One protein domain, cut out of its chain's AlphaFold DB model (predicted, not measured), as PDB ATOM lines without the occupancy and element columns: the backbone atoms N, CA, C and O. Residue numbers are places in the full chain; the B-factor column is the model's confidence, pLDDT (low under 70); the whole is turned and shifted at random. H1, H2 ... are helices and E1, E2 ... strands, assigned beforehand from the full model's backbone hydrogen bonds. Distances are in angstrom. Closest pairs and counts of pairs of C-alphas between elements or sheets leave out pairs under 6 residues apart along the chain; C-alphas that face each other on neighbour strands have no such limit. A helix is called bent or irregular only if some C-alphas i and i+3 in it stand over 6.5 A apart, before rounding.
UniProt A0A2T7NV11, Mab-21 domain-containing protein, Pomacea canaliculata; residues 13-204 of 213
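This is residues 13 to 204 of the 213 residues of the protein "Mab-21 domain-containing protein" of Pomacea canaliculata (UniProt A0A2T7NV11). A small sheet of three strands, E3, E4 and E5, and a separate strand hairpin, E1 and E2, make one side of the model, and a cluster of six mostly crossed helices makes the other. H1 runs from the sheet into the cluster, where H2 touches four helices and H3 is nearest the middle. The printed part has 192 residues, five named strands and then six named helices, mostly helix; the sheet E3 - E4 - E5 and the pair E1 - E2 are antiparallel. It is compact, with a radius of gyration of the C-alphas of 18.0 A, and spans 48 by 42 by 38 A.

The sheet holds E3, residues 36 to 38, E4, 46 to 48, and E5, 66 to 68. E1 is residues 21 to 24, starting at C-alpha 21 (-61.820, -27.539, -37.846), and E2 is 30 to 33. The helices are H1, 70 to 84, 20.9 A; H2, 87 to 101, 22.1 A; H3, 110 to 120, 15.2 A; H4, 136 to 152, 24.4 A; H5, 172 to 187, 22.5 A; and H6, 189 to 202, 20.3 A, ending at C-alpha 202 (-32.469, -25.464, -39.554). H2 is only just irregular: C-alphas 97 and 100 are 6.53 A apart.

E3, E4 and E5 form a meander, each strand the antiparallel neighbour of the one before, with N 37 and O 47 at 2.9 A and N 68 and O 46 at 2.7 A. E2 runs on into E3 at 42 degrees; in the hairpin E1 and E2, N 21 and O 33 are 2.8 A apart. H1 is not on the sheet; its residues 77 to 81 alone touch H2, closest C-alphas Cys 81 and Met 89 at 6.1 A, at a steep tilt of 60 degrees. H2, the hub, forms a helical hairpin with H3, closest C-alphas Cys 96 and Cys 110 at 5.2 A, at 36 degrees, only just steep. H4 touches H2 with residues 136 to 143 alone, closest C-alphas Ser 91 and Val 140 at 5.2 A. H4 and H5 form a helical hairpin at a shallow tilt of 34.8 degrees, only just short of steep, closest C-alphas Leu 151 and Arg 179 at 6.1 A. H5 and H6 touch only at the corner, closest C-alphas Leu 185 and Leu 192 at 5.1 A. Every O i to N i+4 pair is within hydrogen-bond range in H1, H3, H4 and H5, with 9 of 11 in H2 and 9 of 10 in H6.

The farthest C-alphas, Pro 40 and Asn 190, are 52.6 A apart. The printed part has no cut; E4 to E5, H3 to H4 and H4 to H5 are long links. Mean pLDDT of the printed part is 81.7, with 37 residues under 70, among them 50 to 64 and 123 to 133.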
ATOM      1  N   SER A  13     -60.344 -30.218 -33.435       57.22
ATOM      2  CA  SER A  13     -60.226 -29.276 -32.320       57.22
ATOM      3  C   SER A  13     -60.888 -27.954 -32.679       57.22
ATOM      4  O   SER A  13     -60.486 -27.333 -33.658       57.22
ATOM      5  N   LEU A  14     -61.854 -27.517 -31.869       56.84
ATOM      6  CA  LEU A  14     -62.407 -26.166 -31.920       56.84
ATOM      7  C   LEU A  14     -61.581 -25.272 -30.993       56.84
ATOM      8  O   LEU A  14     -61.459 -25.562 -29.800       56.84
ATOM      9  N   ALA A  15     -61.004 -24.199 -31.526       51.94
ATOM     10  CA  ALA A  15     -60.376 -23.183 -30.694       51.94
ATOM     11  C   ALA A  15     -61.472 -22.287 -30.081       51.94
ATOM     12  O   ALA A  15     -62.427 -21.937 -30.775       51.94
ATOM     13  N   PRO A  16     -61.387 -21.901 -28.793       50.47
ATOM     14  CA  PRO A  16     -62.342 -20.960 -28.213       50.47
ATOM     15  C   PRO A  16     -62.377 -19.661 -29.036       50.47
ATOM     16  O   PRO A  16     -61.340 -19.024 -29.201       50.47
ATOM     17  N   GLY A  17     -63.548 -19.290 -29.568       56.16
ATOM     18  CA  GLY A  17     -63.733 -18.072 -30.375       56.16
ATOM     19  C   GLY A  17     -63.392 -18.180 -31.871       56.16
ATOM     20  O   GLY A  17     -63.561 -17.197 -32.582       56.16
ATOM     21  N   ASP A  18     -62.957 -19.344 -32.370       62.88
ATOM     22  CA  ASP A  18     -62.691 -19.583 -33.800       62.88
ATOM     23  C   ASP A  18     -63.361 -20.904 -34.225       62.88
ATOM     24  O   ASP A  18     -63.011 -21.976 -33.722       62.88
ATOM     25  N   LEU A  19     -64.334 -20.853 -35.148       70.69
ATOM     26  CA  LEU A  19     -64.948 -22.059 -35.733       70.69
ATOM     27  C   LEU A  19     -63.999 -22.682 -36.758       70.69
ATOM     28  O   LEU A  19     -64.305 -22.782 -37.938       70.69
ATOM     29  N   ARG A  20     -62.825 -23.108 -36.319       76.62
ATOM     30  CA  ARG A  20     -61.856 -23.802 -37.158       76.62
ATOM     31  C   ARG A  20     -61.902 -25.289 -36.871       76.62
ATOM     32  O   ARG A  20     -61.821 -25.700 -35.719       76.62
ATOM     33  N   PHE A  21     -61.970 -26.093 -37.924       79.75
ATOM     34  CA  PHE A  21     -61.820 -27.539 -37.846       79.75
ATOM     35  C   PHE A  21     -60.437 -27.904 -38.369       79.75
ATOM     36  O   PHE A  21     -60.207 -27.931 -39.578       79.75
ATOM     37  N   SER A  22     -59.504 -28.174 -37.465       81.88
ATOM     38  CA  SER A  22     -58.204 -28.717 -37.851       81.88
ATOM     39  C   SER A  22     -58.323 -30.221 -38.088       81.88
ATOM     40  O   SER A  22     -58.947 -30.926 -37.303       81.88
ATOM     41  N   ILE A  23     -57.735 -30.710 -39.175       84.06
ATOM     42  CA  ILE A  23     -57.674 -32.123 -39.553       84.06
ATOM     43  C   ILE A  23     -56.204 -32.500 -39.679       84.06
ATOM     44  O   ILE A  23     -55.457 -31.847 -40.405       84.06
ATOM     45  N   ARG A  24     -55.787 -33.578 -39.012       85.06
ATOM     46  CA  ARG A  24     -54.477 -34.198 -39.224       85.06
ATOM     47  C   ARG A  24     -54.648 -35.437 -40.095       85.06
ATOM     48  O   ARG A  24     -55.401 -36.340 -39.754       85.06
ATOM     49  N   LEU A  25     -53.956 -35.465 -41.226       82.69
ATOM     50  CA  LEU A  25     -53.966 -36.585 -42.158       82.69
ATOM     51  C   LEU A  25     -52.895 -37.621 -41.766       82.69
ATOM     52  O   LEU A  25     -51.847 -37.244 -41.234       82.69
ATOM     53  N   PRO A  26     -53.090 -38.916 -42.087       78.38
ATOM     54  CA  PRO A  26     -52.126 -39.975 -41.763       78.38
ATOM     55  C   PRO A  26     -50.723 -39.766 -42.352       78.38
ATOM     56  O   PRO A  26     -49.739 -40.248 -41.803       78.38
ATOM     57  N   CYS A  27     -50.612 -39.017 -43.452       81.69
ATOM     58  CA  CYS A  27     -49.339 -38.639 -44.069       81.69
ATOM     59  C   CYS A  27     -48.577 -37.533 -43.309       81.69
ATOM     60  O   CYS A  27     -47.575 -37.028 -43.808       81.69
ATOM     61  N   GLY A  28     -49.057 -37.117 -42.134       81.50
ATOM     62  CA  GLY A  28     -48.466 -36.042 -41.334       81.50
ATOM     63  C   GLY A  28     -48.873 -34.634 -41.775       81.50
ATOM     64  O   GLY A  28     -48.466 -33.659 -41.148       81.50
ATOM     65  N   TRP A  29     -49.684 -34.509 -42.828       82.44
ATOM     66  CA  TRP A  29     -50.218 -33.225 -43.275       82.44
ATOM     67  C   TRP A  29     -51.313 -32.743 -42.328       82.44
ATOM     68  O   TRP A  29     -51.998 -33.541 -41.686       82.44
ATOM     69  N   TYR A  30     -51.502 -31.431 -42.256       82.69
ATOM     70  CA  TYR A  30     -52.602 -30.819 -41.525       82.69
ATOM     71  C   TYR A  30     -53.374 -29.880 -42.448       82.69
ATOM     72  O   TYR A  30     -52.794 -29.266 -43.343       82.69
ATOM     73  N   ALA A  31     -54.681 -29.786 -42.237       82.38
ATOM     74  CA  ALA A  31     -55.561 -28.878 -42.951       82.38
ATOM     75  C   ALA A  31     -56.480 -28.179 -41.953       82.38
ATOM     76  O   ALA A  31     -57.081 -28.837 -41.109       82.38
ATOM     77  N   ASP A  32     -56.602 -26.862 -42.069       83.12
ATOM     78  CA  ASP A  32     -57.573 -26.077 -41.312       83.12
ATOM     79  C   ASP A  32     -58.771 -25.781 -42.219       83.12
ATOM     80  O   ASP A  32     -58.630 -25.122 -43.249       83.12
ATOM     81  N   LEU A  33     -59.953 -26.266 -41.841       83.62
ATOM     82  CA  LEU A  33     -61.211 -25.911 -42.488       83.62
ATOM     83  C   LEU A  33     -61.868 -24.784 -41.695       83.62
ATOM     84  O   LEU A  33     -62.175 -24.939 -40.513       83.62
ATOM     85  N   VAL A  34     -62.096 -23.657 -42.359       82.12
ATOM     86  CA  VAL A  34     -62.754 -22.485 -41.780       82.12
ATOM     87  C   VAL A  34     -64.076 -22.286 -42.523       82.12
ATOM     88  O   VAL A  34     -64.047 -21.959 -43.713       82.12
ATOM     89  N   PRO A  35     -65.237 -22.511 -41.883       84.62
ATOM     90  CA  PRO A  35     -66.527 -22.171 -42.451       84.62
ATOM     91  C   PRO A  35     -66.570 -20.687 -42.783       84.62
ATOM     92  O   PRO A  35     -66.152 -19.841 -41.988       84.62
ATOM     93  N   CYS A  36     -67.113 -20.383 -43.953       85.50
ATOM     94  CA  CYS A  36     -67.336 -19.019 -44.382       85.50
ATOM     95  C   CYS A  36     -68.761 -18.838 -44.904       85.50
ATOM     96  O   CYS A  36     -69.341 -19.758 -45.484       85.50
ATOM     97  N   LEU A  37     -69.315 -17.645 -44.702       86.88
ATOM     98  CA  LEU A  37     -70.515 -17.193 -45.396       86.88
ATOM     99  C   LEU A  37     -70.098 -16.376 -46.615       86.88
ATOM    100  O   LEU A  37     -69.156 -15.590 -46.549       86.88
ATOM    101  N   CYS A  38     -70.820 -16.550 -47.711       85.94
ATOM    102  CA  CYS A  38     -70.734 -15.694 -48.885       85.94
ATOM    103  C   CYS A  38     -72.116 -15.069 -49.065       85.94
ATOM    104  O   CYS A  38     -73.103 -15.799 -49.210       85.94
ATOM    105  N   LEU A  39     -72.198 -13.745 -48.968       84.69
ATOM    106  CA  LEU A  39     -73.450 -13.022 -49.161       84.69
ATOM    107  C   LEU A  39     -73.582 -12.671 -50.651       84.69
ATOM    108  O   LEU A  39     -72.615 -12.179 -51.227       84.69
ATOM    109  N   PRO A  40     -74.746 -12.890 -51.294       80.38
ATOM    110  CA  PRO A  40     -74.916 -12.624 -52.728       80.38
ATOM    111  C   PRO A  40     -74.636 -11.174 -53.148       80.38
ATOM    112  O   PRO A  40     -74.349 -10.917 -54.312       80.38
ATOM    113  N   GLU A  41     -74.770 -10.237 -52.211       81.69
ATOM    114  CA  GLU A  41     -74.611  -8.796 -52.424       81.69
ATOM    115  C   GLU A  41     -73.141  -8.345 -52.322       81.69
ATOM    116  O   GLU A  41     -72.789  -7.298 -52.863       81.69
ATOM    117  N   ASP A  42     -72.279  -9.159 -51.701       77.69
ATOM    118  CA  ASP A  42     -70.879  -8.838 -51.429       77.69
ATOM    119  C   ASP A  42     -69.948  -9.683 -52.306       77.69
ATOM    120  O   ASP A  42     -69.383 -10.697 -51.880       77.69
ATOM    121  N   ASP A  43     -69.791  -9.265 -53.563       75.44
ATOM    122  CA  ASP A  43     -68.964  -9.983 -54.534       75.44
ATOM    123  C   ASP A  43     -67.519 -10.156 -54.032       75.44
ATOM    124  O   ASP A  43     -66.781  -9.196 -53.794       75.44
ATOM    125  N   GLY A  44     -67.118 -11.415 -53.853       73.94
ATOM    126  CA  GLY A  44     -65.769 -11.795 -53.445       73.94
ATOM    127  C   GLY A  44     -65.422 -11.578 -51.967       73.94
ATOM    128  O   GLY A  44     -64.266 -11.818 -51.604       73.94
ATOM    129  N   ILE A  45     -66.370 -11.169 -51.112       82.75
ATOM    130  CA  ILE A  45     -66.151 -11.056 -49.663       82.75
ATOM    131  C   ILE A  45     -66.716 -12.291 -48.965       82.75
ATOM    132  O   ILE A  45     -67.894 -12.630 -49.070       82.75
ATOM    133  N   TYR A  46     -65.852 -12.954 -48.206       87.12
ATOM    134  CA  TYR A  46     -66.241 -14.057 -47.341       87.12
ATOM    135  C   TYR A  46     -66.367 -13.545 -45.920       87.12
ATOM    136  O   TYR A  46     -65.591 -12.694 -45.513       87.12
ATOM    137  N   TYR A  47     -67.276 -14.092 -45.129       85.75
ATOM    138  CA  TYR A  47     -67.358 -13.799 -43.705       85.75
ATOM    139  C   TYR A  47     -66.949 -15.027 -42.916       85.75
ATOM    140  O   TYR A  47     -67.396 -16.127 -43.222       85.75
ATOM    141  N   VAL A  48     -66.123 -14.853 -41.891       83.00
ATOM    142  CA  VAL A  48     -65.653 -15.930 -41.011       83.00
ATOM    143  C   VAL A  48     -65.928 -15.565 -39.560       83.00
ATOM    144  O   VAL A  48     -65.888 -14.395 -39.191       83.00
ATOM    145  N   THR A  49     -66.167 -16.559 -38.712       75.12
ATOM    146  CA  THR A  49     -66.228 -16.365 -37.256       75.12
ATOM    147  C   THR A  49     -64.810 -16.370 -36.695       75.12
ATOM    148  O   THR A  49     -64.401 -17.295 -35.992       75.12
ATOM    149  N   ARG A  50     -64.000 -15.411 -37.127       65.81
ATOM    150  CA  ARG A  50     -62.680 -15.204 -36.545       65.81
ATOM    151  C   ARG A  50     -62.823 -14.131 -35.485       65.81
ATOM    152  O   ARG A  50     -63.657 -13.245 -35.610       65.81
ATOM    153  N   ASP A  51     -61.990 -14.209 -34.464       53.34
ATOM    154  CA  ASP A  51     -61.887 -13.138 -33.498       53.34
ATOM    155  C   ASP A  51     -60.846 -12.099 -33.962       53.34
ATOM    156  O   ASP A  51     -59.644 -12.219 -33.683       53.34
ATOM    157  N   TYR A  52     -61.274 -11.048 -34.676       47.94
ATOM    158  CA  TYR A  52     -60.466  -9.825 -34.792       47.94
ATOM    159  C   TYR A  52     -60.256  -9.169 -33.411       47.94
ATOM    160  O   TYR A  52     -59.498  -8.209 -33.346       47.94
ATOM    161  N   ALA A  53     -60.818  -9.652 -32.286       41.09
ATOM    162  CA  ALA A  53     -60.434  -9.170 -30.950       41.09
ATOM    163  C   ALA A  53     -59.009  -9.565 -30.536       41.09
ATOM    164  O   ALA A  53     -58.506  -9.059 -29.533       41.09
ATOM    165  N   SER A  54     -58.303 -10.365 -31.343       46.94
ATOM    166  CA  SER A  54     -56.841 -10.363 -31.286       46.94
ATOM    167  C   SER A  54     -56.239  -9.017 -31.691       46.94
ATOM    168  O   SER A  54     -55.099  -8.797 -31.332       46.94
ATOM    169  N   PHE A  55     -56.976  -8.119 -32.352       48.12
ATOM    170  CA  PHE A  55     -56.506  -6.826 -32.838       48.12
ATOM    171  C   PHE A  55     -57.072  -5.602 -32.118       48.12
ATOM    172  O   PHE A  55     -56.283  -4.686 -31.978       48.12
ATOM    173  N   GLU A  56     -58.315  -5.521 -31.614       43.69
ATOM    174  CA  GLU A  56     -58.771  -4.227 -31.034       43.69
ATOM    175  C   GLU A  56     -59.499  -4.215 -29.677       43.69
ATOM    176  O   GLU A  56     -59.409  -3.186 -29.011       43.69
ATOM    177  N   THR A  57     -60.121  -5.277 -29.145       37.03
ATOM    178  CA  THR A  57     -60.844  -5.123 -27.856       37.03
ATOM    179  C   THR A  57     -61.062  -6.407 -27.060       37.03
ATOM    180  O   THR A  57     -61.825  -7.279 -27.458       37.03
ATOM    181  N   GLN A  58     -60.532  -6.443 -25.830       42.66
ATOM    182  CA  GLN A  58     -61.158  -7.186 -24.731       42.66
ATOM    183  C   GLN A  58     -62.585  -6.648 -24.529       42.66
ATOM    184  O   GLN A  58     -62.755  -5.570 -23.964       42.66
ATOM    185  N   GLY A  59     -63.611  -7.377 -24.971       38.03
ATOM    186  CA  GLY A  59     -64.989  -7.020 -24.631       38.03
ATOM    187  C   GLY A  59     -66.069  -7.613 -25.530       38.03
ATOM    188  O   GLY A  59     -66.378  -7.045 -26.563       38.03
ATOM    189  N   GLN A  60     -66.699  -8.673 -25.016       38.47
ATOM    190  CA  GLN A  60     -68.109  -9.053 -25.199       38.47
ATOM    191  C   GLN A  60     -68.627  -9.435 -26.597       38.47
ATOM    192  O   GLN A  60     -68.901  -8.588 -27.438       38.47
ATOM    193  N   GLY A  61     -69.007 -10.711 -26.712       44.47
ATOM    194  CA  GLY A  61     -70.155 -11.139 -27.515       44.47
ATOM    195  C   GLY A  61     -69.879 -12.356 -28.389       44.47
ATOM    196  O   GLY A  61     -68.874 -12.409 -29.085       44.47
ATOM    197  N   ASP A  62     -70.785 -13.326 -28.325       51.25
ATOM    198  CA  ASP A  62     -70.844 -14.536 -29.145       51.25
ATOM    199  C   ASP A  62     -70.439 -14.315 -30.616       51.25
ATOM    200  O   ASP A  62     -70.920 -13.382 -31.254       51.25
ATOM    201  N   LEU A  63     -69.581 -15.203 -31.142       53.91
ATOM    202  CA  LEU A  63     -69.331 -15.502 -32.566       53.91
ATOM    203  C   LEU A  63     -69.828 -14.431 -33.562       53.91
ATOM    204  O   LEU A  63     -70.833 -14.626 -34.251       53.91
ATOM    205  N   THR A  64     -69.117 -13.306 -33.672       69.88
ATOM    206  CA  THR A  64     -69.409 -12.316 -34.719       69.88
ATOM    207  C   THR A  64     -68.787 -12.759 -36.042       69.88
ATOM    208  O   THR A  64     -67.641 -13.202 -36.099       69.88
ATOM    209  N   TRP A  65     -69.566 -12.691 -37.123       78.31
ATOM    210  CA  TRP A  65     -69.072 -12.927 -38.478       78.31
ATOM    211  C   TRP A  65     -68.347 -11.677 -38.963       78.31
ATOM    212  O   TRP A  65     -68.909 -10.583 -38.942       78.31
ATOM    213  N   GLN A  66     -67.106 -11.838 -39.399       78.44
ATOM    214  CA  GLN A  66     -66.243 -10.739 -39.803       78.44
ATOM    215  C   GLN A  66     -65.782 -10.932 -41.247       78.44
ATOM    216  O   GLN A  66     -65.531 -12.073 -41.650       78.44
ATOM    217  N   PRO A  67     -65.680  -9.852 -42.040       82.69
ATOM    218  CA  PRO A  67     -65.260  -9.955 -43.427       82.69
ATOM    219  C   PRO A  67     -63.813 -10.453 -43.512       82.69
ATOM    220  O   PRO A  67     -62.948 -10.059 -42.739       82.69
ATOM    221  N   CYS A  68     -63.560 -11.331 -44.470       84.06
ATOM    222  CA  CYS A  68     -62.308 -12.006 -44.741       84.06
ATOM    223  C   CYS A  68     -61.904 -11.704 -46.179       84.06
ATOM    224  O   CYS A  68     -62.615 -12.029 -47.134       84.06
ATOM    225  N   PHE A  69     -60.721 -11.116 -46.324       86.50
ATOM    226  CA  PHE A  69     -60.207 -10.644 -47.606       86.50
ATOM    227  C   PHE A  69     -59.182 -11.596 -48.215       86.50
ATOM    228  O   PHE A  69     -58.608 -11.279 -49.251       86.50
ATOM    229  N   SER A  70     -58.980 -12.788 -47.643       84.62
ATOM    230  CA  SER A  70     -57.914 -13.702 -48.071       84.62
ATOM    231  C   SER A  70     -57.974 -14.069 -49.557       84.62
ATOM    232  O   SER A  70     -56.926 -14.222 -50.175       84.62
ATOM    233  N   SER A  71     -59.166 -14.156 -50.162       85.19
ATOM    234  CA  SER A  71     -59.303 -14.382 -51.611       85.19
ATOM    235  C   SER A  71     -58.771 -13.198 -52.430       85.19
ATOM    236  O   SER A  71     -57.971 -13.373 -53.350       85.19
ATOM    237  N   ARG A  72     -59.151 -11.971 -52.057       86.50
ATOM    238  CA  ARG A  72     -58.689 -10.737 -52.703       86.50
ATOM    239  C   ARG A  72     -57.195 -10.507 -52.480       86.50
ATOM    240  O   ARG A  72     -56.466 -10.249 -53.434       86.50
ATOM    241  N   GLU A  73     -56.726 -10.649 -51.244       89.88
ATOM    242  CA  GLU A  73     -55.307 -10.579 -50.884       89.88
ATOM    243  C   GLU A  73     -54.498 -11.591 -51.703       89.88
ATOM    244  O   GLU A  73     -53.470 -11.239 -52.276       89.88
ATOM    245  N   TYR A  74     -54.991 -12.828 -51.836       89.06
ATOM    246  CA  TYR A  74     -54.368 -13.851 -52.673       89.06
ATOM    247  C   TYR A  74     -54.276 -13.418 -54.139       89.06
ATOM    248  O   TYR A  74     -53.201 -13.503 -54.731       89.06
ATOM    249  N   GLN A  75     -55.351 -12.882 -54.726       89.56
ATOM    250  CA  GLN A  75     -55.329 -12.379 -56.105       89.56
ATOM    251  C   GLN A  75     -54.293 -11.261 -56.302       89.56
ATOM    252  O   GLN A  75     -53.566 -11.259 -57.301       89.56
ATOM    253  N   LEU A  76     -54.182 -10.340 -55.341       89.44
ATOM    254  CA  LEU A  76     -53.181  -9.272 -55.362       89.44
ATOM    255  C   LEU A  76     -51.762  -9.837 -55.255       89.44
ATOM    256  O   LEU A  76     -50.910  -9.497 -56.075       89.44
ATOM    257  N   LEU A  77     -51.515 -10.758 -54.321       90.19
ATOM    258  CA  LEU A  77     -50.227 -11.444 -54.172       90.19
ATOM    259  C   LEU A  77     -49.850 -12.237 -55.435       90.19
ATOM    260  O   LEU A  77     -48.696 -12.195 -55.864       90.19
ATOM    261  N   CYS A  78     -50.808 -12.889 -56.100       89.19
ATOM    262  CA  CYS A  78     -50.598 -13.537 -57.397       89.19
ATOM    263  C   CYS A  78     -50.259 -12.531 -58.503       89.19
ATOM    264  O   CYS A  78     -49.416 -12.810 -59.359       89.19
ATOM    265  N   SER A  79     -50.896 -11.358 -58.511       87.38
ATOM    266  CA  SER A  79     -50.549 -10.280 -59.441       87.38
ATOM    267  C   SER A  79     -49.107  -9.819 -59.225       87.38
ATOM    268  O   SER A  79     -48.310  -9.839 -60.159       87.38
ATOM    269  N   ILE A  80     -48.746  -9.522 -57.976       86.25
ATOM    270  CA  ILE A  80     -47.398  -9.135 -57.540       86.25
ATOM    271  C   ILE A  80     -46.358 -10.165 -57.987       86.25
ATOM    272  O   ILE A  80     -45.354  -9.794 -58.598       86.25
ATOM    273  N   CYS A  81     -46.633 -11.447 -57.726       87.00
ATOM    274  CA  CYS A  81     -45.779 -12.575 -58.084       87.00
ATOM    275  C   CYS A  81     -45.500 -12.638 -59.592       87.00
ATOM    276  O   CYS A  81     -44.361 -12.847 -60.010       87.00
ATOM    277  N   ARG A  82     -46.523 -12.411 -60.426       85.12
ATOM    278  CA  ARG A  82     -46.368 -12.402 -61.889       85.12
ATOM    279  C   ARG A  82     -45.557 -11.203 -62.379       85.12
ATOM    280  O   ARG A  82     -44.770 -11.351 -63.308       85.12
ATOM    281  N   THR A  83     -45.715 -10.035 -61.758       82.00
ATOM    282  CA  THR A  83     -45.064  -8.792 -62.203       82.00
ATOM    283  C   THR A  83     -43.550  -8.781 -61.971       82.00
ATOM    284  O   THR A  83     -42.811  -8.223 -62.788       82.00
ATOM    285  N   ASP A  84     -43.067  -9.383 -60.880       82.62
ATOM    286  CA  ASP A  84     -41.648  -9.352 -60.493       82.62
ATOM    287  C   ASP A  84     -40.931 -10.710 -60.566       82.62
ATOM    288  O   ASP A  84     -39.815 -10.846 -60.062       82.62
ATOM    289  N   GLY A  85     -41.553 -11.714 -61.192       82.62
ATOM    290  CA  GLY A  85     -40.975 -13.054 -61.307       82.62
ATOM    291  C   GLY A  85     -40.820 -13.751 -59.954       82.62
ATOM    292  O   GLY A  85     -39.833 -14.455 -59.737       82.62
ATOM    293  N   SER A  86     -41.781 -13.560 -59.045       86.81
ATOM    294  CA  SER A  86     -41.859 -14.106 -57.681       86.81
ATOM    295  C   SER A  86     -40.852 -13.554 -56.668       86.81
ATOM    296  O   SER A  86     -40.752 -14.089 -55.562       86.81
ATOM    297  N   LEU A  87     -40.107 -12.491 -56.987       87.44
ATOM    298  CA  LEU A  87     -39.057 -11.968 -56.105       87.44
ATOM    299  C   LEU A  87     -39.605 -11.553 -54.734       87.44
ATOM    300  O   LEU A  87     -39.107 -12.043 -53.716       87.44
ATOM    301  N   ARG A  88     -40.663 -10.730 -54.688       89.12
ATOM    302  CA  ARG A  88     -41.291 -10.330 -53.416       89.12
ATOM    303  C   ARG A  88     -41.863 -11.527 -52.661       89.12
ATOM    304  O   ARG A  88     -41.707 -11.597 -51.445       89.12
ATOM    305  N   MET A  89     -42.459 -12.499 -53.357       91.12
ATOM    306  CA  MET A  89     -43.032 -13.694 -52.718       91.12
ATOM    307  C   MET A  89     -41.963 -14.601 -52.110       91.12
ATOM    308  O   MET A  89     -42.121 -15.083 -50.991       91.12
ATOM    309  N   ARG A  90     -40.829 -14.778 -52.794       90.88
ATOM    310  CA  ARG A  90     -39.684 -15.526 -52.260       90.88
ATOM    311  C   ARG A  90     -39.082 -14.833 -51.038       90.88
ATOM    312  O   ARG A  90     -38.776 -15.510 -50.058       90.88
ATOM    313  N   SER A  91     -38.948 -13.506 -51.064       91.38
ATOM    314  CA  SER A  91     -38.491 -12.726 -49.906       91.38
ATOM    315  C   SER A  91     -39.472 -12.805 -48.734       91.38
ATOM    316  O   SER A  91     -39.044 -13.017 -47.601       91.38
ATOM    317  N   LEU A  92     -40.777 -12.693 -48.998       93.00
ATOM    318  CA  LEU A  92     -41.834 -12.843 -47.999       93.00
ATOM    319  C   LEU A  92     -41.789 -14.229 -47.344       93.00
ATOM    320  O   LEU A  92     -41.748 -14.326 -46.121       93.00
ATOM    321  N   HIS A  93     -41.738 -15.293 -48.145       91.50
ATOM    322  CA  HIS A  93     -41.697 -16.672 -47.652       91.50
ATOM    323  C   HIS A  93     -40.464 -16.936 -46.789       91.50
ATOM    324  O   HIS A  93     -40.566 -17.501 -45.699       91.50
ATOM    325  N   LEU A  94     -39.299 -16.462 -47.244       91.44
ATOM    326  CA  LEU A  94     -38.064 -16.510 -46.471       91.44
ATOM    327  C   LEU A  94     -38.253 -15.819 -45.114       91.44
ATOM    328  O   LEU A  94     -37.974 -16.417 -44.076       91.44
ATOM    329  N   LEU A  95     -38.780 -14.595 -45.097       93.44
ATOM    330  CA  LEU A  95     -39.011 -13.854 -43.859       93.44
ATOM    331  C   LEU A  95     -40.033 -14.537 -42.936       93.44
ATOM    332  O   LEU A  95     -39.771 -14.630 -41.736       93.44
ATOM    333  N   CYS A  96     -41.131 -15.089 -43.463       92.00
ATOM    334  CA  CYS A  96     -42.113 -15.829 -42.663       92.00
ATOM    335  C   CYS A  96     -41.503 -17.064 -41.975       92.00
ATOM    336  O   CYS A  96     -41.940 -17.431 -40.887       92.00
ATOM    337  N   ARG A  97     -40.459 -17.678 -42.551       89.88
ATOM    338  CA  ARG A  97     -39.709 -18.774 -41.907       89.88
ATOM    339  C   ARG A  97     -38.663 -18.285 -40.907       89.88
ATOM    340  O   ARG A  97     -38.435 -18.918 -39.874       89.88
ATOM    341  N   VAL A  98     -37.993 -17.183 -41.229       90.75
ATOM    342  CA  VAL A  98     -36.820 -16.694 -40.498       90.75
ATOM    343  C   VAL A  98     -37.211 -15.903 -39.249       90.75
ATOM    344  O   VAL A  98     -36.657 -16.143 -38.173       90.75
ATOM    345  N   LEU A  99     -38.137 -14.946 -39.373       91.75
ATOM    346  CA  LEU A  99     -38.445 -13.998 -38.298       91.75
ATOM    347  C   LEU A  99     -38.963 -14.669 -37.016       91.75
ATOM    348  O   LEU A  99     -38.481 -14.294 -35.944       91.75
ATOM    349  N   PRO A 100     -39.824 -15.709 -37.067       90.00
ATOM    350  CA  PRO A 100     -40.295 -16.388 -35.856       90.00
ATOM    351  C   PRO A 100     -39.188 -17.033 -35.003       90.00
ATOM    352  O   PRO A 100     -39.382 -17.284 -33.803       90.00
ATOM    353  N   ARG A 101     -38.012 -17.286 -35.599       88.12
ATOM    354  CA  ARG A 101     -36.839 -17.856 -34.914       88.12
ATOM    355  C   ARG A 101     -36.110 -16.833 -34.044       88.12
ATOM    356  O   ARG A 101     -35.416 -17.225 -33.109       88.12
ATOM    357  N   ASP A 102     -36.274 -15.536 -34.306       91.31
ATOM    358  CA  ASP A 102     -35.812 -14.482 -33.405       91.31
ATOM    359  C   ASP A 102     -36.934 -14.133 -32.426       91.31
ATOM    360  O   ASP A 102     -37.994 -13.650 -32.817       91.31
ATOM    361  N   TRP A 103     -36.712 -14.355 -31.129       93.38
ATOM    362  CA  TRP A 103     -37.732 -14.111 -30.103       93.38
ATOM    363  C   TRP A 103     -38.252 -12.666 -30.097       93.38
ATOM    364  O   TRP A 103     -39.386 -12.435 -29.687       93.38
ATOM    365  N   ARG A 104     -37.448 -11.704 -30.574       95.19
ATOM    366  CA  ARG A 104     -37.823 -10.284 -30.657       95.19
ATOM    367  C   ARG A 104     -38.803  -9.998 -31.787       95.19
ATOM    368  O   ARG A 104     -39.573  -9.053 -31.691       95.19
ATOM    369  N   LEU A 105     -38.751 -10.802 -32.848       95.06
ATOM    370  CA  LEU A 105     -39.559 -10.646 -34.059       95.06
ATOM    371  C   LEU A 105     -40.685 -11.677 -34.138       95.06
ATOM    372  O   LEU A 105     -41.592 -11.517 -34.940       95.06
ATOM    373  N   ARG A 106     -40.676 -12.689 -33.264       93.00
ATOM    374  CA  ARG A 106     -41.728 -13.704 -33.137       93.00
ATOM    375  C   ARG A 106     -43.161 -13.158 -33.037       93.00
ATOM    376  O   ARG A 106     -44.041 -13.818 -33.581       93.00
ATOM    377  N   PRO A 107     -43.440 -12.007 -32.390       92.00
ATOM    378  CA  PRO A 107     -44.789 -11.435 -32.395       92.00
ATOM    379  C   PRO A 107     -45.262 -10.961 -33.780       92.00
ATOM    380  O   PRO A 107     -46.458 -10.780 -33.993       92.00
ATOM    381  N   LEU A 108     -44.343 -10.745 -34.728       93.31
ATOM    382  CA  LEU A 108     -44.679 -10.371 -36.095       93.31
ATOM    383  C   LEU A 108     -45.084 -11.625 -36.880       93.31
ATOM    384  O   LEU A 108     -44.251 -12.464 -37.222       93.31
ATOM    385  N   THR A 109     -46.380 -11.760 -37.154       91.69
ATOM    386  CA  THR A 109     -46.945 -12.876 -37.914       91.69
ATOM    387  C   THR A 109     -46.684 -12.725 -39.415       91.69
ATOM    388  O   THR A 109     -46.420 -11.628 -39.912       91.69
ATOM    389  N   CYS A 110     -46.823 -13.824 -40.166       91.44
ATOM    390  CA  CYS A 110     -46.750 -13.786 -41.631       91.44
ATOM    391  C   CYS A 110     -47.820 -12.861 -42.240       91.44
ATOM    392  O   CYS A 110     -47.561 -12.227 -43.256       91.44
ATOM    393  N   TYR A 111     -48.967 -12.695 -41.571       92.44
ATOM    394  CA  TYR A 111     -50.006 -11.766 -42.010       92.44
ATOM    395  C   TYR A 111     -49.548 -10.301 -41.948       92.44
ATOM    396  O   TYR A 111     -49.800  -9.526 -42.868       92.44
ATOM    397  N   HIS A 112     -48.781  -9.923 -40.923       93.94
ATOM    398  CA  HIS A 112     -48.183  -8.587 -40.845       93.94
ATOM    399  C   HIS A 112     -47.191  -8.335 -41.987       93.94
ATOM    400  O   HIS A 112     -47.186  -7.263 -42.589       93.94
ATOM    401  N   LEU A 113     -46.371  -9.340 -42.311       94.88
ATOM    402  CA  LEU A 113     -45.442  -9.292 -43.441       94.88
ATOM    403  C   LEU A 113     -46.182  -9.189 -44.784       94.88
ATOM    404  O   LEU A 113     -45.802  -8.380 -45.626       94.88
ATOM    405  N   GLN A 114     -47.243  -9.976 -44.974       94.00
ATOM    406  CA  GLN A 114     -48.107  -9.915 -46.157       94.00
ATOM    407  C   GLN A 114     -48.732  -8.530 -46.313       94.00
ATOM    408  O   GLN A 114     -48.632  -7.935 -47.381       94.00
ATOM    409  N   THR A 115     -49.301  -7.985 -45.237       93.38
ATOM    410  CA  THR A 115     -49.911  -6.649 -45.235       93.38
ATOM    411  C   THR A 115     -48.878  -5.576 -45.586       93.38
ATOM    412  O   THR A 115     -49.157  -4.692 -46.391       93.38
ATOM    413  N   ALA A 116     -47.653  -5.675 -45.054       92.88
ATOM    414  CA  ALA A 116     -46.570  -4.767 -45.421       92.88
ATOM    415  C   ALA A 116     -46.226  -4.851 -46.917       92.88
ATOM    416  O   ALA A 116     -46.075  -3.814 -47.551       92.88
ATOM    417  N   VAL A 117     -46.156  -6.058 -47.497       92.12
ATOM    418  CA  VAL A 117     -45.943  -6.242 -48.944       92.12
ATOM    419  C   VAL A 117     -47.081  -5.631 -49.762       92.12
ATOM    420  O   VAL A 117     -46.810  -5.007 -50.780       92.12
ATOM    421  N   LEU A 118     -48.334  -5.786 -49.328       92.12
ATOM    422  CA  LEU A 118     -49.487  -5.205 -50.019       92.12
ATOM    423  C   LEU A 118     -49.441  -3.667 -50.025       92.12
ATOM    424  O   LEU A 118     -49.743  -3.064 -51.050       92.12
ATOM    425  N   HIS A 119     -49.006  -3.037 -48.928       90.00
ATOM    426  CA  HIS A 119     -48.825  -1.576 -48.851       90.00
ATOM    427  C   HIS A 119     -47.569  -1.054 -49.559       90.00
ATOM    428  O   HIS A 119     -47.500   0.128 -49.882       90.00
ATOM    429  N   ASP A 120     -46.570  -1.908 -49.785       82.12
ATOM    430  CA  ASP A 120     -45.343  -1.561 -50.519       82.12
ATOM    431  C   ASP A 120     -45.578  -1.480 -52.039       82.12
ATOM    432  O   ASP A 120     -44.731  -0.992 -52.788       82.12
ATOM    433  N   VAL A 121     -46.722  -1.986 -52.510       76.12
ATOM    434  CA  VAL A 121     -47.075  -2.030 -53.929       76.12
ATOM    435  C   VAL A 121     -47.675  -0.702 -54.348       76.12
ATOM    436  O   VAL A 121     -48.765  -0.319 -53.926       76.12
ATOM    437  N   ASP A 122     -46.985  -0.029 -55.258       70.31
ATOM    438  CA  ASP A 122     -47.542   1.117 -55.952       70.31
ATOM    439  C   ASP A 122     -48.182   0.632 -57.253       70.31
ATOM    440  O   ASP A 122     -47.521   0.493 -58.280       70.31
ATOM    441  N   PHE A 123     -49.489   0.368 -57.225       61.25
ATOM    442  CA  PHE A 123     -50.231  -0.095 -58.401       61.25
ATOM    443  C   PHE A 123     -50.246   0.920 -59.558       61.25
ATOM    444  O   PHE A 123     -50.646   0.557 -60.657       61.25
ATOM    445  N   HIS A 124     -49.808   2.168 -59.362       49.31
ATOM    446  CA  HIS A 124     -49.680   3.160 -60.433       49.31
ATOM    447  C   HIS A 124     -48.252   3.241 -60.998       49.31
ATOM    448  O   HIS A 124     -48.084   3.521 -62.186       49.31
ATOM    449  N   VAL A 125     -47.225   2.965 -60.186       50.84
ATOM    450  CA  VAL A 125     -45.801   3.047 -60.570       50.84
ATOM    451  C   VAL A 125     -45.203   1.684 -60.939       50.84
ATOM    452  O   VAL A 125     -44.300   1.626 -61.778       50.84
ATOM    453  N   ASP A 126     -45.737   0.578 -60.417       59.75
ATOM    454  CA  ASP A 126     -45.247  -0.789 -60.659       59.75
ATOM    455  C   ASP A 126     -45.467  -1.278 -62.108       59.75
ATOM    456  O   ASP A 126     -44.905  -2.301 -62.502       59.75
ATOM    457  N   PHE A 127     -46.202  -0.527 -62.939       53.62
ATOM    458  CA  PHE A 127     -46.317  -0.752 -64.390       53.62
ATOM    459  C   PHE A 127     -45.088  -0.283 -65.201       53.62
ATOM    460  O   PHE A 127     -45.021  -0.523 -66.407       53.62
ATOM    461  N   SER A 128     -44.098   0.368 -64.575       43.72
ATOM    462  CA  SER A 128     -42.852   0.815 -65.219       43.72
ATOM    463  C   SER A 128     -41.645   0.435 -64.347       43.72
ATOM    464  O   SER A 128     -41.652   0.673 -63.139       43.72
ATOM    465  N   PRO A 129     -40.606  -0.231 -64.883       51.62
ATOM    466  CA  PRO A 129     -39.883  -1.242 -64.126       51.62
ATOM    467  C   PRO A 129     -38.988  -0.623 -63.051       51.62
ATOM    468  O   PRO A 129     -37.998   0.047 -63.357       51.62
ATOM    469  N   ARG A 130     -39.271  -0.930 -61.778       59.03
ATOM    470  CA  ARG A 130     -38.312  -0.735 -60.673       59.03
ATOM    471  C   ARG A 130     -38.031  -2.014 -59.877       59.03
ATOM    472  O   ARG A 130     -36.899  -2.197 -59.442       59.03
ATOM    473  N   TRP A 131     -38.990  -2.938 -59.763       62.34
ATOM    474  CA  TRP A 131     -38.839  -4.166 -58.959       62.34
ATOM    475  C   TRP A 131     -38.080  -5.300 -59.646       62.34
ATOM    476  O   TRP A 131     -37.261  -5.946 -59.005       62.34
ATOM    477  N   GLN A 132     -38.253  -5.482 -60.957       62.31
ATOM    478  CA  GLN A 132     -37.560  -6.520 -61.745       62.31
ATOM    479  C   GLN A 132     -36.027  -6.375 -61.744       62.31
ATOM    480  O   GLN A 132     -35.312  -7.291 -62.137       62.31
ATOM    481  N   ARG A 133     -35.512  -5.211 -61.325       66.81
ATOM    482  CA  ARG A 133     -34.075  -4.932 -61.196       66.81
ATOM    483  C   ARG A 133     -33.537  -5.181 -59.787       66.81
ATOM    484  O   ARG A 133     -32.330  -5.074 -59.583       66.81
ATOM    485  N   ARG A 134     -34.401  -5.455 -58.804       74.44
ATOM    486  CA  ARG A 134     -33.970  -5.715 -57.429       74.44
ATOM    487  C   ARG A 134     -33.474  -7.146 -57.282       74.44
ATOM    488  O   ARG A 134     -33.954  -8.072 -57.927       74.44
ATOM    489  N   THR A 135     -32.520  -7.321 -56.380       85.81
ATOM    490  CA  THR A 135     -32.087  -8.636 -55.914       85.81
ATOM    491  C   THR A 135     -33.051  -9.158 -54.844       85.81
ATOM    492  O   THR A 135     -33.816  -8.393 -54.248       85.81
ATOM    493  N   LEU A 136     -32.990 -10.462 -54.556       86.50
ATOM    494  CA  LEU A 136     -33.714 -11.065 -53.429       86.50
ATOM    495  C   LEU A 136     -33.398 -10.338 -52.111       86.50
ATOM    496  O   LEU A 136     -34.297 -10.065 -51.321       86.50
ATOM    497  N   GLU A 137     -32.128  -9.986 -51.906       86.88
ATOM    498  CA  GLU A 137     -31.651  -9.211 -50.759       86.88
ATOM    499  C   GLU A 137     -32.295  -7.823 -50.699       86.88
ATOM    500  O   GLU A 137     -32.850  -7.450 -49.668       86.88
ATOM    501  N   GLY A 138     -32.315  -7.092 -51.817       86.88
ATOM    502  CA  GLY A 138     -32.972  -5.788 -51.890       86.88
ATOM    503  C   GLY A 138     -34.479  -5.862 -51.616       86.88
ATOM    504  O   GLY A 138     -35.049  -4.927 -51.057       86.88
ATOM    505  N   CYS A 139     -35.130  -6.976 -51.966       88.25
ATOM    506  CA  CYS A 139     -36.535  -7.222 -51.638       88.25
ATOM    507  C   CYS A 139     -36.724  -7.554 -50.151       88.25
ATOM    508  O   CYS A 139     -37.617  -6.996 -49.519       88.25
ATOM    509  N   VAL A 140     -35.855  -8.387 -49.565       91.38
ATOM    510  CA  VAL A 140     -35.843  -8.651 -48.114       91.38
ATOM    511  C   VAL A 140     -35.682  -7.345 -47.340       91.38
ATOM    512  O   VAL A 140     -36.474  -7.063 -46.444       91.38
ATOM    513  N   HIS A 141     -34.701  -6.526 -47.719       90.94
ATOM    514  CA  HIS A 141     -34.468  -5.231 -47.095       90.94
ATOM    515  C   HIS A 141     -35.687  -4.306 -47.228       90.94
ATOM    516  O   HIS A 141     -36.065  -3.665 -46.253       90.94
ATOM    517  N   SER A 142     -36.335  -4.264 -48.401       90.06
ATOM    518  CA  SER A 142     -37.552  -3.462 -48.617       90.06
ATOM    519  C   SER A 142     -38.660  -3.834 -47.642       90.06
ATOM    520  O   SER A 142     -39.158  -2.974 -46.931       90.06
ATOM    521  N   ILE A 143     -38.989  -5.125 -47.545       92.81
ATOM    522  CA  ILE A 143     -40.080  -5.602 -46.686       92.81
ATOM    523  C   ILE A 143     -39.795  -5.267 -45.215       92.81
ATOM    524  O   ILE A 143     -40.680  -4.808 -44.494       92.81
ATOM    525  N   LEU A 144     -38.549  -5.462 -44.765       95.31
ATOM    526  CA  LEU A 144     -38.139  -5.119 -43.401       95.31
ATOM    527  C   LEU A 144     -38.211  -3.606 -43.140       95.31
ATOM    528  O   LEU A 144     -38.637  -3.203 -42.058       95.31
ATOM    529  N   ALA A 145     -37.830  -2.776 -44.115       94.25
ATOM    530  CA  ALA A 145     -37.919  -1.321 -44.019       94.25
ATOM    531  C   ALA A 145     -39.378  -0.843 -43.963       94.25
ATOM    532  O   ALA A 145     -39.715  -0.010 -43.124       94.25
ATOM    533  N   THR A 146     -40.260  -1.422 -44.779       95.19
ATOM    534  CA  THR A 146     -41.698  -1.119 -44.773       95.19
ATOM    535  C   THR A 146     -42.342  -1.501 -43.436       95.19
ATOM    536  O   THR A 146     -43.107  -0.723 -42.870       95.19
ATOM    537  N   LEU A 147     -41.972  -2.649 -42.857       95.62
ATOM    538  CA  LEU A 147     -42.398  -3.014 -41.500       95.62
ATOM    539  C   LEU A 147     -41.891  -2.032 -40.439       95.62
ATOM    540  O   LEU A 147     -42.660  -1.648 -39.555       95.62
ATOM    541  N   LEU A 148     -40.618  -1.626 -40.512       96.88
ATOM    542  CA  LEU A 148     -40.051  -0.656 -39.576       96.88
ATOM    543  C   LEU A 148     -40.805   0.680 -39.641       96.88
ATOM    544  O   LEU A 148     -41.193   1.196 -38.596       96.88
ATOM    545  N   HIS A 149     -41.101   1.177 -40.842       96.38
ATOM    546  CA  HIS A 149     -41.891   2.396 -41.048       96.38
ATOM    547  C   HIS A 149     -43.259   2.336 -40.350       96.38
ATOM    548  O   HIS A 149     -43.658   3.271 -39.652       96.38
ATOM    549  N   PHE A 150     -43.978   1.216 -40.470       96.50
ATOM    550  CA  PHE A 150     -45.262   1.047 -39.779       96.50
ATOM    551  C   PHE A 150     -45.117   0.890 -38.259       96.50
ATOM    552  O   PHE A 150     -46.000   1.312 -37.509       96.50
ATOM    553  N   LEU A 151     -44.017   0.314 -37.772       96.31
ATOM    554  CA  LEU A 151     -43.725   0.235 -36.335       96.31
ATOM    555  C   LEU A 151     -43.374   1.598 -35.735       96.31
ATOM    556  O   LEU A 151     -43.826   1.910 -34.635       96.31
ATOM    557  N   GLU A 152     -42.611   2.429 -36.447       96.25
ATOM    558  CA  GLU A 152     -42.298   3.805 -36.037       96.25
ATOM    559  C   GLU A 152     -43.563   4.653 -35.898       96.25
ATOM    560  O   GLU A 152     -43.696   5.430 -34.953       96.25
ATOM    561  N   ARG A 153     -44.528   4.434 -36.794       95.31
ATOM    562  CA  ARG A 153     -45.849   5.070 -36.765       95.31
ATOM    563  C   ARG A 153     -46.821   4.457 -35.760       95.31
ATOM    564  O   ARG A 153     -47.906   5.000 -35.585       95.31
ATOM    565  N   GLN A 154     -46.458   3.334 -35.138       94.25
ATOM    566  CA  GLN A 154     -47.332   2.539 -34.267       94.25
ATOM    567  C   GLN A 154     -48.683   2.192 -34.916       94.25
ATOM    568  O   GLN A 154     -49.680   1.962 -34.233       94.25
ATOM    569  N   ASN A 155     -48.703   2.110 -36.246       94.44
ATOM    570  CA  ASN A 155     -49.901   1.821 -37.011       94.44
ATOM    571  C   ASN A 155     -49.547   0.999 -38.249       94.44
ATOM    572  O   ASN A 155     -48.923   1.532 -39.168       94.44
ATOM    573  N   LEU A 156     -49.964  -0.268 -38.277       94.62
ATOM    574  CA  LEU A 156     -50.040  -1.054 -39.505       94.62
ATOM    575  C   LEU A 156     -51.514  -1.151 -39.897       94.62
ATOM    576  O   LEU A 156     -52.227  -1.985 -39.337       94.62
ATOM    577  N   PRO A 157     -51.982  -0.316 -40.835       92.88
ATOM    578  CA  PRO A 157     -53.361  -0.391 -41.280       92.88
ATOM    579  C   PRO A 157     -53.612  -1.729 -41.976       92.88
ATOM    580  O   PRO A 157     -52.799  -2.173 -42.793       92.88
ATOM    581  N   HIS A 158     -54.754  -2.353 -41.698       90.88
ATOM    582  CA  HIS A 158     -55.239  -3.450 -42.530       90.88
ATOM    583  C   HIS A 158     -55.382  -2.956 -43.982       90.88
ATOM    584  O   HIS A 158     -55.711  -1.795 -44.227       90.88
ATOM    585  N   PHE A 159     -55.100  -3.825 -44.957       90.38
ATOM    586  CA  PHE A 159     -55.072  -3.429 -46.366       90.38
ATOM    587  C   PHE A 159     -56.453  -2.981 -46.881       90.38
ATOM    588  O   PHE A 159     -56.585  -1.865 -47.372       90.38
ATOM    589  N   ASP A 160     -57.488  -3.810 -46.698       86.69
ATOM    590  CA  ASP A 160     -58.856  -3.477 -47.131       86.69
ATOM    591  C   ASP A 160     -59.738  -2.807 -46.054       86.69
ATOM    592  O   ASP A 160     -60.598  -1.994 -46.386       86.69
ATOM    593  N   LEU A 161     -59.540  -3.113 -44.764       84.56
ATOM    594  CA  LEU A 161     -60.365  -2.586 -43.672       84.56
ATOM    595  C   LEU A 161     -59.772  -1.315 -43.061       84.56
ATOM    596  O   LEU A 161     -58.722  -1.336 -42.426       84.56
ATOM    597  N   GLN A 162     -60.498  -0.209 -43.170       81.44
ATOM    598  CA  GLN A 162     -60.201   1.019 -42.433       81.44
ATOM    599  C   GLN A 162     -61.280   1.237 -41.361       81.44
ATOM    600  O   GLN A 162     -62.455   1.026 -41.662       81.44
ATOM    601  N   PRO A 163     -60.929   1.667 -40.132       84.50
ATOM    602  CA  PRO A 163     -59.617   2.126 -39.662       84.50
ATOM    603  C   PRO A 163     -58.840   1.078 -38.824       84.50
ATOM    604  O   PRO A 163     -58.286   1.425 -37.785       84.50
ATOM    605  N   VAL A 164     -58.800  -0.196 -39.236       87.12
ATOM    606  CA  VAL A 164     -58.244  -1.289 -38.409       87.12
ATOM    607  C   VAL A 164     -56.716  -1.225 -38.319       87.12
ATOM    608  O   VAL A 164     -56.036  -1.250 -39.350       87.12
ATOM    609  N   ASN A 165     -56.165  -1.222 -37.097       91.69
ATOM    610  CA  ASN A 165     -54.718  -1.273 -36.848       91.69
ATOM    611  C   ASN A 165     -54.257  -2.665 -36.387       91.69
ATOM    612  O   ASN A 165     -54.508  -3.092 -35.261       91.69
ATOM    613  N   LEU A 166     -53.457  -3.340 -37.211       90.19
ATOM    614  CA  LEU A 166     -52.943  -4.679 -36.918       90.19
ATOM    615  C   LEU A 166     -51.925  -4.716 -35.760       90.19
ATOM    616  O   LEU A 166     -51.613  -5.785 -35.239       90.19
ATOM    617  N   TRP A 167     -51.401  -3.573 -35.309       92.94
ATOM    618  CA  TRP A 167     -50.516  -3.511 -34.136       92.94
ATOM    619  C   TRP A 167     -51.241  -3.516 -32.802       92.94
ATOM    620  O   TRP A 167     -50.595  -3.798 -31.793       92.94
ATOM    621  N   ALA A 168     -52.544  -3.239 -32.772       87.44
ATOM    622  CA  ALA A 168     -53.279  -3.111 -31.517       87.44
ATOM    623  C   ALA A 168     -53.390  -4.448 -30.739       87.44
ATOM    624  O   ALA A 168     -53.553  -4.445 -29.520       87.44
ATOM    625  N   ALA A 169     -53.109  -5.571 -31.408       83.44
ATOM    626  CA  ALA A 169     -52.879  -6.892 -30.820       83.44
ATOM    627  C   ALA A 169     -51.674  -6.998 -29.879       83.44
ATOM    628  O   ALA A 169     -51.595  -7.878 -29.015       83.44
ATOM    629  N   LEU A 170     -50.655  -6.176 -30.123       89.94
ATOM    630  CA  LEU A 170     -49.338  -6.315 -29.526       89.94
ATOM    631  C   LEU A 170     -49.157  -5.293 -28.413       89.94
ATOM    632  O   LEU A 170     -49.511  -4.123 -28.527       89.94
ATOM    633  N   THR A 171     -48.514  -5.719 -27.329       93.06
ATOM    634  CA  THR A 171     -48.173  -4.789 -26.252       93.06
ATOM    635  C   THR A 171     -47.169  -3.735 -26.742       93.06
ATOM    636  O   THR A 171     -46.278  -4.057 -27.539       93.06
ATOM    637  N   PRO A 172     -47.187  -2.507 -26.189       94.44
ATOM    638  CA  PRO A 172     -46.196  -1.479 -26.523       94.44
ATOM    639  C   PRO A 172     -44.747  -1.960 -26.351       94.44
ATOM    640  O   PRO A 172     -43.859  -1.608 -27.126       94.44
ATOM    641  N   LYS A 173     -44.507  -2.833 -25.361       95.75
ATOM    642  CA  LYS A 173     -43.203  -3.466 -25.133       95.75
ATOM    643  C   LYS A 173     -42.795  -4.378 -26.292       95.75
ATOM    644  O   LYS A 173     -41.643  -4.328 -26.714       95.75
ATOM    645  N   GLN A 174     -43.706  -5.214 -26.795       95.62
ATOM    646  CA  GLN A 174     -43.431  -6.080 -27.947       95.62
ATOM    647  C   GLN A 174     -43.132  -5.254 -29.199       95.62
ATOM    648  O   GLN A 174     -42.156  -5.551 -29.884       95.62
ATOM    649  N   LEU A 175     -43.900  -4.189 -29.448       96.50
ATOM    650  CA  LEU A 175     -43.676  -3.286 -30.581       96.50
ATOM    651  C   LEU A 175     -42.303  -2.605 -30.502       96.50
ATOM    652  O   LEU A 175     -41.557  -2.620 -31.478       96.50
ATOM    653  N   ALA A 176     -41.914  -2.085 -29.333       97.44
ATOM    654  CA  ALA A 176     -40.604  -1.462 -29.140       97.44
ATOM    655  C   ALA A 176     -39.442  -2.453 -29.351       97.44
ATOM    656  O   ALA A 176     -38.456  -2.131 -30.014       97.44
ATOM    657  N   VAL A 177     -39.569  -3.678 -28.826       97.94
ATOM    658  CA  VAL A 177     -38.565  -4.740 -29.005       97.94
ATOM    659  C   VAL A 177     -38.440  -5.148 -30.475       97.94
ATOM    660  O   VAL A 177     -37.320  -5.298 -30.970       97.94
ATOM    661  N   ALA A 178     -39.566  -5.303 -31.176       97.31
ATOM    662  CA  ALA A 178     -39.584  -5.626 -32.597       97.31
ATOM    663  C   ALA A 178     -38.956  -4.501 -33.432       97.31
ATOM    664  O   ALA A 178     -38.115  -4.779 -34.288       97.31
ATOM    665  N   ARG A 179     -39.277  -3.237 -33.120       97.81
ATOM    666  CA  ARG A 179     -38.703  -2.054 -33.775       97.81
ATOM    667  C   ARG A 179     -37.179  -2.041 -33.673       97.81
ATOM    668  O   ARG A 179     -36.506  -2.079 -34.696       97.81
ATOM    669  N   SER A 180     -36.624  -2.116 -32.461       97.69
ATOM    670  CA  SER A 180     -35.165  -2.131 -32.270       97.69
ATOM    671  C   SER A 180     -34.484  -3.349 -32.903       97.69
ATOM    672  O   SER A 180     -33.329  -3.279 -33.330       97.69
ATOM    673  N   ALA A 181     -35.175  -4.489 -32.979       96.69
ATOM    674  CA  ALA A 181     -34.657  -5.652 -33.685       96.69
ATOM    675  C   ALA A 181     -34.588  -5.425 -35.202       96.69
ATOM    676  O   ALA A 181     -33.563  -5.773 -35.790       96.69
ATOM    677  N   LEU A 182     -35.618  -4.829 -35.813       96.56
ATOM    678  CA  LEU A 182     -35.631  -4.479 -37.237       96.56
ATOM    679  C   LEU A 182     -34.633  -3.369 -37.576       96.56
ATOM    680  O   LEU A 182     -33.868  -3.538 -38.521       96.56
ATOM    681  N   GLU A 183     -34.559  -2.302 -36.773       97.06
ATOM    682  CA  GLU A 183     -33.551  -1.234 -36.903       97.06
ATOM    683  C   GLU A 183     -32.140  -1.837 -36.982       97.06
ATOM    684  O   GLU A 183     -31.351  -1.523 -37.873       97.06
ATOM    685  N   ARG A 184     -31.833  -2.785 -36.089       96.44
ATOM    686  CA  ARG A 184     -30.541  -3.479 -36.079       96.44
ATOM    687  C   ARG A 184     -30.330  -4.357 -37.312       96.44
ATOM    688  O   ARG A 184     -29.200  -4.467 -37.767       96.44
ATOM    689  N   LEU A 185     -31.365  -5.021 -37.827       95.12
ATOM    690  CA  LEU A 185     -31.240  -5.845 -39.037       95.12
ATOM    691  C   LEU A 185     -30.995  -4.994 -40.288       95.12
ATOM    692  O   LEU A 185     -30.230  -5.413 -41.148       95.12
ATOM    693  N   LEU A 186     -31.612  -3.815 -40.365       94.75
ATOM    694  CA  LEU A 186     -31.466  -2.889 -41.491       94.75
ATOM    695  C   LEU A 186     -30.140  -2.115 -41.458       94.75
ATOM    696  O   LEU A 186     -29.604  -1.766 -42.500       94.75
ATOM    697  N   THR A 187     -29.585  -1.867 -40.269       94.88
ATOM    698  CA  THR A 187     -28.317  -1.124 -40.102       94.88
ATOM    699  C   THR A 187     -27.079  -2.016 -40.013       94.88
ATOM    700  O   THR A 187     -25.959  -1.526 -40.144       94.88
ATOM    701  N   ASN A 188     -27.244  -3.322 -39.779       93.38
ATOM    702  CA  ASN A 188     -26.143  -4.268 -39.631       93.38
ATOM    703  C   ASN A 188     -26.348  -5.500 -40.522       93.38
ATOM    704  O   ASN A 188     -27.012  -6.469 -40.142       93.38
ATOM    705  N   GLU A 189     -25.690  -5.490 -41.678       89.06
ATOM    706  CA  GLU A 189     -25.732  -6.570 -42.668       89.06
ATOM    707  C   GLU A 189     -25.324  -7.930 -42.071       89.06
ATOM    708  O   GLU A 189     -25.981  -8.946 -42.302       89.06
ATOM    709  N   ASN A 190     -24.316  -7.963 -41.191       90.31
ATOM    710  CA  ASN A 190     -23.894  -9.198 -40.522       90.31
ATOM    711  C   ASN A 190     -24.997  -9.778 -39.628       90.31
ATOM    712  O   ASN A 190     -25.114 -11.001 -39.501       90.31
ATOM    713  N   ALA A 191     -25.817  -8.926 -39.005       89.88
ATOM    714  CA  ALA A 191     -26.955  -9.372 -38.209       89.88
ATOM    715  C   ALA A 191     -28.036 -10.014 -39.090       89.88
ATOM    716  O   ALA A 191     -28.578 -11.057 -38.705       89.88
ATOM    717  N   LEU A 192     -28.306  -9.437 -40.265       88.62
ATOM    718  CA  LEU A 192     -29.226  -9.995 -41.255       88.62
ATOM    719  C   LEU A 192     -28.708 -11.321 -41.821       88.62
ATOM    720  O   LEU A 192     -29.411 -12.327 -41.753       88.62
ATOM    721  N   ILE A 193     -27.452 -11.370 -42.272       88.31
ATOM    722  CA  ILE A 193     -26.816 -12.590 -42.792       88.31
ATOM    723  C   ILE A 193     -26.841 -13.703 -41.740       88.31
ATOM    724  O   ILE A 193     -27.186 -14.844 -42.044       88.31
ATOM    725  N   SER A 194     -26.520 -13.388 -40.484       87.38
ATOM    726  CA  SER A 194     -26.542 -14.371 -39.392       87.38
ATOM    727  C   SER A 194     -27.947 -14.903 -39.117       87.38
ATOM    728  O   SER A 194     -28.126 -16.076 -38.788       87.38
ATOM    729  N   LEU A 195     -28.964 -14.051 -39.235       86.12
ATOM    730  CA  LEU A 195     -30.354 -14.453 -39.089       86.12
ATOM    731  C   LEU A 195     -30.786 -15.377 -40.245       86.12
ATOM    732  O   LEU A 195     -31.324 -16.451 -39.984       86.12
ATOM    733  N   LEU A 196     -30.466 -15.016 -41.490       85.31
ATOM    734  CA  LEU A 196     -30.758 -15.820 -42.680       85.31
ATOM    735  C   LEU A 196     -30.026 -17.172 -42.670       85.31
ATOM    736  O   LEU A 196     -30.631 -18.206 -42.940       85.31
ATOM    737  N   ARG A 197     -28.746 -17.205 -42.280       84.25
ATOM    738  CA  ARG A 197     -27.968 -18.455 -42.162       84.25
ATOM    739  C   ARG A 197     -28.559 -19.410 -41.131       84.25
ATOM    740  O   ARG A 197     -28.687 -20.599 -41.410       84.25
ATOM    741  N   ARG A 198     -28.970 -18.906 -39.961       78.44
ATOM    742  CA  ARG A 198     -29.663 -19.722 -38.946       78.44
ATOM    743  C   ARG A 198     -30.984 -20.287 -39.463       78.44
ATOM    744  O   ARG A 198     -31.408 -21.349 -39.013       78.44
ATOM    745  N   ALA A 199     -31.631 -19.594 -40.398       69.94
ATOM    746  CA  ALA A 199     -32.828 -20.112 -41.034       69.94
ATOM    747  C   ALA A 199     -32.518 -21.278 -41.988       69.94
ATOM    748  O   ALA A 199     -33.110 -22.346 -41.868       69.94
ATOM    749  N   LEU A 200     -31.521 -21.104 -42.856       69.12
ATOM    750  CA  LEU A 200     -31.110 -22.111 -43.839       69.12
ATOM    751  C   LEU A 200     -30.583 -23.403 -43.195       69.12
ATOM    752  O   LEU A 200     -30.894 -24.492 -43.663       69.12
ATOM    753  N   VAL A 201     -29.820 -23.300 -42.102       70.31
ATOM    754  CA  VAL A 201     -29.258 -24.476 -41.409       70.31
ATOM    755  C   VAL A 201     -30.346 -25.331 -40.754       70.31
ATOM    756  O   VAL A 201     -30.247 -26.553 -40.763       70.31
ATOM    757  N   ALA A 202     -31.393 -24.714 -40.202       60.66
ATOM    758  CA  ALA A 202     -32.469 -25.464 -39.554       60.66
ATOM    759  C   ALA A 202     -33.545 -25.990 -40.526       60.66
ATOM    760  O   ALA A 202     -34.360 -26.798 -40.103       60.66
ATOM    761  N   ASP A 203     -33.510 -25.600 -41.808       59.44
ATOM    762  CA  ASP A 203     -34.327 -26.204 -42.881       59.44
ATOM    763  C   ASP A 203     -33.634 -27.429 -43.527       59.44
ATOM    764  O   ASP A 203     -34.098 -27.950 -44.534       59.44
ATOM    765  N   GLY A 204     -32.514 -27.915 -42.972       50.16
ATOM    766  CA  GLY A 204     -31.950 -29.224 -43.337       50.16
ATOM    767  C   GLY A 204     -31.500 -29.374 -44.795       50.16
ATOM    768  O   GLY A 204     -31.398 -30.495 -45.279       50.16
TER     769      GLY A 204